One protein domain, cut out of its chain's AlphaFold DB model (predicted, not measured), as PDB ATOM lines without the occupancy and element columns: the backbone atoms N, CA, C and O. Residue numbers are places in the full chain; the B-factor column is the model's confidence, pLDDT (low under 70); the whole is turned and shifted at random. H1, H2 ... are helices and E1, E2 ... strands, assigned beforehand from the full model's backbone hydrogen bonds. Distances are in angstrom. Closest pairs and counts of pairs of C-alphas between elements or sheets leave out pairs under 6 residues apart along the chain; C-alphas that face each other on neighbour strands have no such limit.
ATOM      1  N   LEU A 264     -55.346 -61.166 104.414       94.75
ATOM      2  CA  LEU A 264     -55.900 -60.799 103.104       94.75
ATOM      3  C   LEU A 264     -55.478 -61.789 102.009       94.75
ATOM      4  O   LEU A 264     -56.286 -62.090 101.140       94.75
ATOM      5  N   ALA A 265     -54.267 -62.354 102.091       94.19
ATOM      6  CA  ALA A 265     -53.799 -63.385 101.166       94.19
ATOM      7  C   ALA A 265     -54.667 -64.656 101.229       94.19
ATOM      8  O   ALA A 265     -55.072 -65.162 100.187       94.19
ATOM      9  N   SER A 266     -55.025 -65.124 102.433       95.19
ATOM     10  CA  SER A 266     -55.964 -66.245 102.611       95.19
ATOM     11  C   SER A 266     -57.350 -65.917 102.053       95.19
ATOM     12  O   SER A 266     -57.959 -66.723 101.359       95.19
ATOM     13  N   LYS A 267     -57.852 -64.699 102.286       96.31
ATOM     14  CA  LYS A 267     -59.141 -64.274 101.717       96.31
ATOM     15  C   LYS A 267     -59.093 -64.211 100.189       96.31
ATOM     16  O   LYS A 267     -60.064 -64.587  99.538       96.31
ATOM     17  N   GLN A 268     -57.967 -63.784  99.619       96.38
ATOM     18  CA  GLN A 268     -57.771 -63.673  98.175       96.38
ATOM     19  C   GLN A 268     -57.784 -65.035  97.467       96.38
ATOM     20  O   GLN A 268     -58.233 -65.102  96.326       96.38
ATOM     21  N   THR A 269     -57.364 -66.129  98.119       96.25
ATOM     22  CA  THR A 269     -57.491 -67.472  97.517       96.25
ATOM     23  C   THR A 269     -58.954 -67.876  97.323       96.25
ATOM     24  O   THR A 269     -59.270 -68.561  96.355       96.25
ATOM     25  N   ARG A 270     -59.858 -67.413  98.202       96.44
ATOM     26  CA  ARG A 270     -61.309 -67.624  98.071       96.44
ATOM     27  C   ARG A 270     -61.978 -66.626  97.135       96.44
ATOM     28  O   ARG A 270     -62.931 -66.988  96.455       96.44
ATOM     29  N   ASN A 271     -61.513 -65.379  97.124       95.94
ATOM     30  CA  ASN A 271     -62.032 -64.336  96.250       95.94
ATOM     31  C   ASN A 271     -60.886 -63.543  95.592       95.94
ATOM     32  O   ASN A 271     -60.391 -62.575  96.185       95.94
ATOM     33  N   PRO A 272     -60.489 -63.903  94.354       94.81
ATOM     34  CA  PRO A 272     -59.419 -63.221  93.629       94.81
ATOM     35  C   PRO A 272     -59.662 -61.722  93.401       94.81
ATOM     36  O   PRO A 272     -58.691 -60.967  93.291       94.81
ATOM     37  N   ASP A 273     -60.919 -61.259  93.396       93.69
ATOM     38  CA  ASP A 273     -61.255 -59.839  93.217       93.69
ATOM     39  C   ASP A 273     -60.765 -58.954  94.369       93.69
ATOM     40  O   ASP A 273     -60.628 -57.746  94.191       93.69
ATOM     41  N   ILE A 274     -60.401 -59.525  95.524       94.50
ATOM     42  CA  ILE A 274     -59.732 -58.784  96.607       94.50
ATOM     43  C   ILE A 274     -58.446 -58.110  96.108       94.50
ATOM     44  O   ILE A 274     -58.105 -57.022  96.568       94.50
ATOM     45  N   SER A 275     -57.764 -58.693  95.116       93.94
ATOM     46  CA  SER A 275     -56.579 -58.081  94.502       93.94
ATOM     47  C   SER A 275     -56.868 -56.720  93.854       93.94
ATOM     48  O   SER A 275     -55.982 -55.865  93.813       93.94
ATOM     49  N   LYS A 276     -58.112 -56.474  93.416       94.62
ATOM     50  CA  LYS A 276     -58.540 -55.193  92.837       94.62
ATOM     51  C   LYS A 276     -58.610 -54.072  93.877       94.62
ATOM     52  O   LYS A 276     -58.497 -52.916  93.488       94.62
ATOM     53  N   LEU A 277     -58.736 -54.381  95.176       94.31
ATOM     54  CA  LEU A 277     -58.692 -53.375  96.251       94.31
ATOM     55  C   LEU A 277     -57.289 -52.776  96.426       94.31
ATOM     56  O   LEU A 277     -57.147 -51.642  96.882       94.31
ATOM     57  N   VAL A 278     -56.233 -53.516  96.068       93.00
ATOM     58  CA  VAL A 278     -54.850 -53.068  96.271       93.00
ATOM     59  C   VAL A 278     -54.516 -51.921  95.311       93.00
ATOM     60  O   VAL A 278     -54.346 -52.104  94.098       93.00
ATOM     61  N   GLY A 279     -54.392 -50.724  95.889       92.88
ATOM     62  CA  GLY A 279     -54.129 -49.478  95.167       92.88
ATOM     63  C   GLY A 279     -55.366 -48.861  94.509       92.88
ATOM     64  O   GLY A 279     -55.206 -47.975  93.675       92.88
ATOM     65  N   ALA A 280     -56.578 -49.322  94.841       96.12
ATOM     66  CA  ALA A 280     -57.803 -48.697  94.353       96.12
ATOM     67  C   ALA A 280     -58.084 -47.373  95.073       96.12
ATOM     68  O   ALA A 280     -57.982 -47.286  96.296       96.12
ATOM     69  N   SER A 281     -58.492 -46.346  94.326       96.00
ATOM     70  CA  SER A 281     -59.099 -45.154  94.928       96.00
ATOM     71  C   SER A 281     -60.566 -45.428  95.255       96.00
ATOM     72  O   SER A 281     -61.296 -45.998  94.443       96.00
ATOM     73  N   HIS A 282     -61.000 -45.026  96.449       96.50
ATOM     74  CA  HIS A 282     -62.380 -45.187  96.898       96.50
ATOM     75  C   HIS A 282     -63.188 -43.941  96.530       96.50
ATOM     76  O   HIS A 282     -62.865 -42.839  96.974       96.50
ATOM     77  N   VAL A 283     -64.227 -44.118  95.718       95.50
ATOM     78  CA  VAL A 283     -65.100 -43.041  95.240       95.50
ATOM     79  C   VAL A 283     -66.498 -43.273  95.794       95.50
ATOM     80  O   VAL A 283     -67.127 -44.280  95.480       95.50
ATOM     81  N   TYR A 284     -66.975 -42.338  96.611       95.00
ATOM     82  CA  TYR A 284     -68.314 -42.383  97.193       95.00
ATOM     83  C   TYR A 284     -69.281 -41.568  96.335       95.00
ATOM     84  O   TYR A 284     -69.082 -40.369  96.130       95.00
ATOM     85  N   LEU A 285     -70.308 -42.232  95.812       92.88
ATOM     86  CA  LEU A 285     -71.256 -41.702  94.838       92.88
ATOM     87  C   LEU A 285     -72.662 -41.693  95.445       92.88
ATOM     88  O   LEU A 285     -73.136 -42.714  95.937       92.88
ATOM     89  N   PHE A 286     -73.338 -40.544  95.380       92.31
ATOM     90  CA  PHE A 286     -74.621 -40.321  96.052       92.31
ATOM     91  C   PHE A 286     -75.745 -40.112  95.049       92.31
ATOM     92  O   PHE A 286     -75.655 -39.253  94.168       92.31
ATOM     93  N   GLY A 287     -76.815 -40.893  95.172       90.56
ATOM     94  CA  GLY A 287     -77.960 -40.784  94.274       90.56
ATOM     95  C   GLY A 287     -79.043 -41.801  94.585       90.56
ATOM     96  O   GLY A 287     -78.778 -42.877  95.108       90.56
ATOM     97  N   LYS A 288     -80.290 -41.455  94.267       90.69
ATOM     98  CA  LYS A 288     -81.462 -42.266  94.657       90.69
ATOM     99  C   LYS A 288     -82.569 -42.319  93.603       90.69
ATOM    100  O   LYS A 288     -83.580 -43.002  93.793       90.69
ATOM    101  N   ASP A 289     -82.407 -41.557  92.526       92.75
ATOM    102  CA  ASP A 289     -83.431 -41.297  91.518       92.75
ATOM    103  C   ASP A 289     -82.937 -41.697  90.118       92.75
ATOM    104  O   ASP A 289     -81.726 -41.732  89.877       92.75
ATOM    105  N   ALA A 395     -75.906 -40.835  90.465       87.94
ATOM    106  CA  ALA A 395     -74.676 -41.396  91.025       87.94
ATOM    107  C   ALA A 395     -73.943 -42.327  90.072       87.94
ATOM    108  O   ALA A 395     -72.733 -42.443  90.167       87.94
ATOM    109  N   LEU A 396     -74.668 -43.027  89.200       93.12
ATOM    110  CA  LEU A 396     -74.124 -44.050  88.318       93.12
ATOM    111  C   LEU A 396     -74.730 -43.891  86.931       93.12
ATOM    112  O   LEU A 396     -75.949 -43.845  86.803       93.12
ATOM    113  N   SER A 397     -73.878 -43.824  85.913       93.12
ATOM    114  CA  SER A 397     -74.258 -43.865  84.502       93.12
ATOM    115  C   SER A 397     -73.080 -44.369  83.673       93.12
ATOM    116  O   SER A 397     -71.926 -44.252  84.093       93.12
ATOM    117  N   SER A 398     -73.349 -44.905  82.481       92.00
ATOM    118  CA  SER A 398     -72.280 -45.396  81.605       92.00
ATOM    119  C   SER A 398     -71.304 -44.287  81.212       92.00
ATOM    120  O   SER A 398     -70.097 -44.487  81.245       92.00
ATOM    121  N   GLY A 399     -71.814 -43.078  80.948       91.38
ATOM    122  CA  GLY A 399     -70.973 -41.928  80.611       91.38
ATOM    123  C   GLY A 399     -70.041 -41.509  81.750       91.38
ATOM    124  O   GLY A 399     -68.914 -41.090  81.497       91.38
ATOM    125  N   MET A 400     -70.473 -41.652  83.008       92.69
ATOM    126  CA  MET A 400     -69.589 -41.419  84.150       92.69
ATOM    127  C   MET A 400     -68.466 -42.461  84.203       92.69
ATOM    128  O   MET A 400     -67.306 -42.074  84.320       92.69
ATOM    129  N   VAL A 401     -68.785 -43.749  84.038       94.75
ATOM    130  CA  VAL A 401     -67.780 -44.826  84.013       94.75
ATOM    131  C   VAL A 401     -66.779 -44.617  82.871       94.75
ATOM    132  O   VAL A 401     -65.571 -44.656  83.101       94.75
ATOM    133  N   ASP A 402     -67.264 -44.295  81.670       93.56
ATOM    134  CA  ASP A 402     -66.421 -43.995  80.510       93.56
ATOM    135  C   ASP A 402     -65.487 -42.810  80.767       93.56
ATOM    136  O   ASP A 402     -64.323 -42.832  80.372       93.56
ATOM    137  N   ASN A 403     -65.985 -41.757  81.417       93.88
ATOM    138  CA  ASN A 403     -65.179 -40.579  81.727       93.88
ATOM    139  C   ASN A 403     -64.084 -40.893  82.753       93.88
ATOM    140  O   ASN A 403     -62.963 -40.413  82.592       93.88
ATOM    141  N   LEU A 404     -64.375 -41.716  83.766       94.94
ATOM    142  CA  LEU A 404     -63.369 -42.179  84.728       94.94
ATOM    143  C   LEU A 404     -62.279 -43.001  84.030       94.94
ATOM    144  O   LEU A 404     -61.090 -42.758  84.246       94.94
ATOM    145  N   ASN A 405     -62.671 -43.910  83.135       93.94
ATOM    146  CA  ASN A 405     -61.732 -44.720  82.365       93.94
ATOM    147  C   ASN A 405     -60.859 -43.852  81.441       93.94
ATOM    148  O   ASN A 405     -59.633 -43.945  81.471       93.94
ATOM    149  N   LYS A 406     -61.470 -42.921  80.695       95.50
ATOM    150  CA  LYS A 406     -60.761 -41.962  79.825       95.50
ATOM    151  C   LYS A 406     -59.805 -41.050  80.590       95.50
ATOM    152  O   LYS A 406     -58.789 -40.644  80.038       95.50
ATOM    153  N   ALA A 407     -60.113 -40.738  81.848       95.75
ATOM    154  CA  ALA A 407     -59.232 -39.978  82.729       95.75
ATOM    155  C   ALA A 407     -58.036 -40.799  83.258       95.75
ATOM    156  O   ALA A 407     -57.203 -40.261  83.984       95.75
ATOM    157  N   GLY A 408     -57.936 -42.089  82.913       94.06
ATOM    158  CA  GLY A 408     -56.862 -42.985  83.346       94.06
ATOM    159  C   GLY A 408     -57.057 -43.567  84.749       94.06
ATOM    160  O   GLY A 408     -56.121 -44.137  85.315       94.06
ATOM    161  N   LEU A 409     -58.253 -43.439  85.333       94.88
ATOM    162  CA  LEU A 409     -58.568 -43.995  86.647       94.88
ATOM    163  C   LEU A 409     -58.905 -45.480  86.508       94.88
ATOM    164  O   LEU A 409     -60.066 -45.858  86.436       94.88
ATOM    165  N   ASN A 410     -57.883 -46.332  86.459       88.88
ATOM    166  CA  ASN A 410     -58.040 -47.748  86.091       88.88
ATOM    167  C   ASN A 410     -58.235 -48.699  87.289       88.88
ATOM    168  O   ASN A 410     -58.391 -49.903  87.101       88.88
ATOM    169  N   LYS A 411     -58.201 -48.185  88.526       94.44
ATOM    170  CA  LYS A 411     -58.406 -48.958  89.762       94.44
ATOM    171  C   LYS A 411     -59.282 -48.181  90.732       94.44
ATOM    172  O   LYS A 411     -58.787 -47.337  91.478       94.44
ATOM    173  N   LEU A 412     -60.577 -48.472  90.722       97.25
ATOM    174  CA  LEU A 412     -61.550 -47.800  91.572       97.25
ATOM    175  C   LEU A 412     -62.380 -48.806  92.363       97.25
ATOM    176  O   LEU A 412     -62.748 -49.865  91.852       97.25
ATOM    177  N   TRP A 413     -62.710 -48.429  93.594       97.62
ATOM    178  CA  TRP A 413     -63.854 -48.962  94.319       97.62
ATOM    179  C   TRP A 413     -64.943 -47.889  94.326       97.62
ATOM    180  O   TRP A 413     -64.740 -46.801  94.866       97.62
ATOM    181  N   LEU A 414     -66.071 -48.178  93.681       96.88
ATOM    182  CA  LEU A 414     -67.237 -47.306  93.612       96.88
ATOM    183  C   LEU A 414     -68.209 -47.704  94.725       96.88
ATOM    184  O   LEU A 414     -68.812 -48.779  94.666       96.88
ATOM    185  N   GLY A 415     -68.325 -46.854  95.739       96.12
ATOM    186  CA  GLY A 415     -69.223 -47.029  96.874       96.12
ATOM    187  C   GLY A 415     -70.471 -46.170  96.733       96.12
ATOM    188  O   GLY A 415     -70.358 -44.965  96.516       96.12
ATOM    189  N   PHE A 416     -71.642 -46.769  96.899       94.06
ATOM    190  CA  PHE A 416     -72.920 -46.061  96.907       94.06
ATOM    191  C   PHE A 416     -73.479 -45.980  98.329       94.06
ATOM    192  O   PHE A 416     -73.209 -46.837  99.167       94.06
ATOM    193  N   ASP A 417     -74.244 -44.929  98.615       90.56
ATOM    194  CA  ASP A 417     -74.948 -44.763  99.893       90.56
ATOM    195  C   ASP A 417     -76.210 -45.637  99.993       90.56
ATOM    196  O   ASP A 417     -76.776 -45.799 101.075       90.56
ATOM    197  N   ASN A 418     -76.663 -46.168  98.856       92.75
ATOM    198  CA  ASN A 418     -77.773 -47.102  98.725       92.75
ATOM    199  C   ASN A 418     -77.703 -47.854  97.375       92.75
ATOM    200  O   ASN A 418     -76.996 -47.447  96.454       92.75
ATOM    201  N   TRP A 419     -78.515 -48.903  97.201       92.81
ATOM    202  CA  TRP A 419     -78.533 -49.731  95.982       92.81
ATOM    203  C   TRP A 419     -79.339 -49.170  94.798       92.81
ATOM    204  O   TRP A 419     -79.295 -49.738  93.704       92.81
ATOM    205  N   MET A 420     -80.075 -48.063  94.954       94.81
ATOM    206  CA  MET A 420     -80.954 -47.553  93.891       94.81
ATOM    207  C   MET A 420     -80.218 -47.144  92.608       94.81
ATOM    208  O   MET A 420     -80.743 -47.447  91.534       94.81
ATOM    209  N   PRO A 421     -79.031 -46.502  92.641       94.44
ATOM    210  CA  PRO A 421     -78.268 -46.221  91.426       94.44
ATOM    211  C   PRO A 421     -77.972 -47.477  90.605       94.44
ATOM    212  O   PRO A 421     -78.189 -47.484  89.394       94.44
ATOM    213  N   ALA A 422     -77.554 -48.559  91.270       94.38
ATOM    214  CA  ALA A 422     -77.310 -49.847  90.629       94.38
ATOM    215  C   ALA A 422     -78.602 -50.449  90.062       94.38
ATOM    216  O   ALA A 422     -78.602 -50.991  88.958       94.38
ATOM    217  N   PHE A 423     -79.724 -50.298  90.773       95.44
ATOM    218  CA  PHE A 423     -81.020 -50.764  90.287       95.44
ATOM    219  C   PHE A 423     -81.519 -49.991  89.081       95.44
ATOM    220  O   PHE A 423     -82.133 -50.610  88.229       95.44
ATOM    221  N   TYR A 424     -81.277 -48.686  88.967       95.31
ATOM    222  CA  TYR A 424     -81.670 -47.924  87.778       95.31
ATOM    223  C   TYR A 424     -80.720 -48.131  86.592       95.31
ATOM    224  O   TYR A 424     -81.167 -48.062  85.443       95.31
ATOM    225  N   GLN A 425     -79.434 -48.391  86.846       93.56
ATOM    226  CA  GLN A 425     -78.402 -48.515  85.811       93.56
ATOM    227  C   GLN A 425     -77.576 -49.808  85.945       93.56
ATOM    228  O   GLN A 425     -76.360 -49.752  86.155       93.56
ATOM    229  N   PRO A 426     -78.195 -50.996  85.778       94.38
ATOM    230  CA  PRO A 426     -77.469 -52.267  85.838       94.38
ATOM    231  C   PRO A 426     -76.405 -52.386  84.733       94.38
ATOM    232  O   PRO A 426     -75.333 -52.938  84.954       94.38
ATOM    233  N   ASN A 427     -76.651 -51.795  83.564       93.56
ATOM    234  CA  ASN A 427     -75.682 -51.694  82.471       93.56
ATOM    235  C   ASN A 427     -74.410 -50.928  82.877       93.56
ATOM    236  O   ASN A 427     -73.310 -51.337  82.518       93.56
ATOM    237  N   ALA A 428     -74.542 -49.848  83.650       94.69
ATOM    238  CA  ALA A 428     -73.397 -49.082  84.132       94.69
ATOM    239  C   ALA A 428     -72.612 -49.837  85.220       94.69
ATOM    240  O   ALA A 428     -71.392 -49.703  85.289       94.69
ATOM    241  N   VAL A 429     -73.280 -50.672  86.030       95.69
ATOM    242  CA  VAL A 429     -72.605 -51.598  86.960       95.69
ATOM    243  C   VAL A 429     -71.745 -52.595  86.185       95.69
ATOM    244  O   VAL A 429     -70.579 -52.795  86.521       95.69
ATOM    245  N   GLU A 430     -72.296 -53.200  85.132       96.06
ATOM    246  CA  GLU A 430     -71.549 -54.142  84.295       96.06
ATOM    247  C   GLU A 430     -70.385 -53.460  83.568       96.06
ATOM    248  O   GLU A 430     -69.274 -53.988  83.571       96.06
ATOM    249  N   LEU A 431     -70.582 -52.246  83.048       95.75
ATOM    250  CA  LEU A 431     -69.504 -51.461  82.447       95.75
ATOM    251  C   LEU A 431     -68.392 -51.128  83.457       95.75
ATOM    252  O   LEU A 431     -67.210 -51.217  83.125       95.75
ATOM    253  N   ALA A 432     -68.743 -50.788  84.702       95.69
ATOM    254  CA  ALA A 432     -67.765 -50.538  85.761       95.69
ATOM    255  C   ALA A 432     -66.938 -51.796  86.067       95.69
ATOM    256  O   ALA A 432     -65.709 -51.729  86.127       95.69
ATOM    257  N   LYS A 433     -67.589 -52.961  86.181       95.31
ATOM    258  CA  LYS A 433     -66.899 -54.247  86.374       95.31
ATOM    259  C   LYS A 433     -65.979 -54.584  85.200       95.31
ATOM    260  O   LYS A 433     -64.837 -54.988  85.420       95.31
ATOM    261  N   GLN A 434     -66.447 -54.389  83.966       94.75
ATOM    262  CA  GLN A 434     -65.655 -54.589  82.745       94.75
ATOM    263  C   GLN A 434     -64.455 -53.635  82.674       94.75
ATOM    264  O   GLN A 434     -63.391 -54.022  82.200       94.75
ATOM    265  N   SER A 435     -64.596 -52.428  83.226       94.44
ATOM    266  CA  SER A 435     -63.517 -51.441  83.367       94.44
ATOM    267  C   SER A 435     -62.514 -51.783  84.480       94.44
ATOM    268  O   SER A 435     -61.587 -51.017  84.727       94.44
ATOM    269  N   GLY A 436     -62.681 -52.927  85.155       92.88
ATOM    270  CA  GLY A 436     -61.804 -53.393  86.228       92.88
ATOM    271  C   GLY A 436     -62.129 -52.815  87.607       92.88
ATOM    272  O   GLY A 436     -61.363 -53.036  88.546       92.88
ATOM    273  N   TYR A 437     -63.243 -52.095  87.753       96.25
ATOM    274  CA  TYR A 437     -63.645 -51.494  89.023       96.25
ATOM    275  C   TYR A 437     -64.339 -52.502  89.939       96.25
ATOM    276  O   TYR A 437     -64.914 -53.502  89.502       96.25
ATOM    277  N   LEU A 438     -64.309 -52.203  91.235       96.56
ATOM    278  CA  LEU A 438     -65.166 -52.820  92.237       96.56
ATOM    279  C   LEU A 438     -66.377 -51.922  92.492       96.56
ATOM    280  O   LEU A 438     -66.262 -50.699  92.462       96.56
ATOM    281  N   VAL A 439     -67.525 -52.533  92.770       95.38
ATOM    282  CA  VAL A 439     -68.787 -51.838  93.045       95.38
ATOM    283  C   VAL A 439     -69.353 -52.359  94.363       95.38
ATOM    284  O   VAL A 439     -69.496 -53.569  94.526       95.38
ATOM    285  N   GLY A 440     -69.659 -51.457  95.297       93.94
ATOM    286  CA  GLY A 440     -70.322 -51.761  96.566       93.94
ATOM    287  C   GLY A 440     -71.511 -50.830  96.788       93.94
ATOM    288  O   GLY A 440     -71.370 -49.622  96.622       93.94
ATOM    289  N   THR A 441     -72.667 -51.391  97.137       85.94
ATOM    290  CA  THR A 441     -73.953 -50.681  97.272       85.94
ATOM    291  C   THR A 441     -74.559 -50.791  98.651       85.94
ATOM    292  O   THR A 441     -74.349 -51.865  99.265       85.94
TER     293      THR A 441
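This is residues 264 to 289 and 395 to 441 of the 441 residues of an uncharacterized protein of Photobacterium leiognathi lrivu.4.1 (UniProt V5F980). A small parallel sheet of three strands, E1, E2 and E3, has H5 packed along one face over E3, with H3 beside H5. H1 and H2 form an arm at one end of this body: H2 grazes the sheet, and H1 lies farthest from the middle. The printed part has 73 residues with five named helices and three named strands, in the order H1 H2 E1 H3 E2 H4 H5 E3; the sheet runs E1, E2, E3, and the class is mixed, helices and strands. The whole is compact, with a radius of gyration of the C-alphas of 12.4 A, and only just elongated, spanning 39 by 25 by 18 A.

H1, residues 264 to 270, and H2, residues 272 to 277, touch only at the corner by their link, closest at the C-alphas of Gln 268 and Ile 274, 5.5 A; they run opposite ways at a steep tilt of 38 degrees. E1, residues 281 to 285, is the parallel neighbour of E2, residues 412 to 416, at 25 degrees, with N 283 and O 413 within hydrogen-bond range at 2.9 A. E2 is also parallel to E3, residues 438 to 440, at 15 degrees, with N 414 and O 438 within range at 2.8 A. H2 is on the sheet but only grazes it, with its residues 273 to 277. H3, residues 398 to 406, touches H5, residues 426 to 434, closest at the C-alphas of Ser 398 and Ala 428, 4.6 A; they run the same way at a shallow tilt of 18 degrees. H4, residues 420 to 424, is close to H5 but not clearly touching it, the closest C-alphas being those of Ala 422 and Val 429, 6.2 A apart. H5 is on the sheet at a height of 9.5 A, over E3 and along the strands, at 5 degrees to E3 on the local plane. E2, H4 with H5, and E3 form a strand-helix-strand unit, two parallel neighbour strands with helices between, whose crossover is right-handed. Every O i to N i+4 pair is within hydrogen-bond range in H3, H4 and H5; H1 has 2 of 3 and H2 has 0 of 2, beside 3 of 3 O i to N i+3 pairs in H2.

H1 begins at C-alpha 264, (-55.900, -60.799, 103.104). From first to last C-alpha, E1 measures 12.6 A, E2 12.7 A, H3 12.2 A and H5 12.4 A. E3 ends at C-alpha 440, (-70.322, -51.761, 96.566).

The C-alphas farthest apart are those of Ser 266 and Asp 289, 38.7 A. Residues 290 to 394 are not printed, and C-alphas 289 and 395 are 8.8 A apart across the cut. The links that are printed whole are tight. The mean pLDDT of the printed part is 94.2, and no printed residue is under 70.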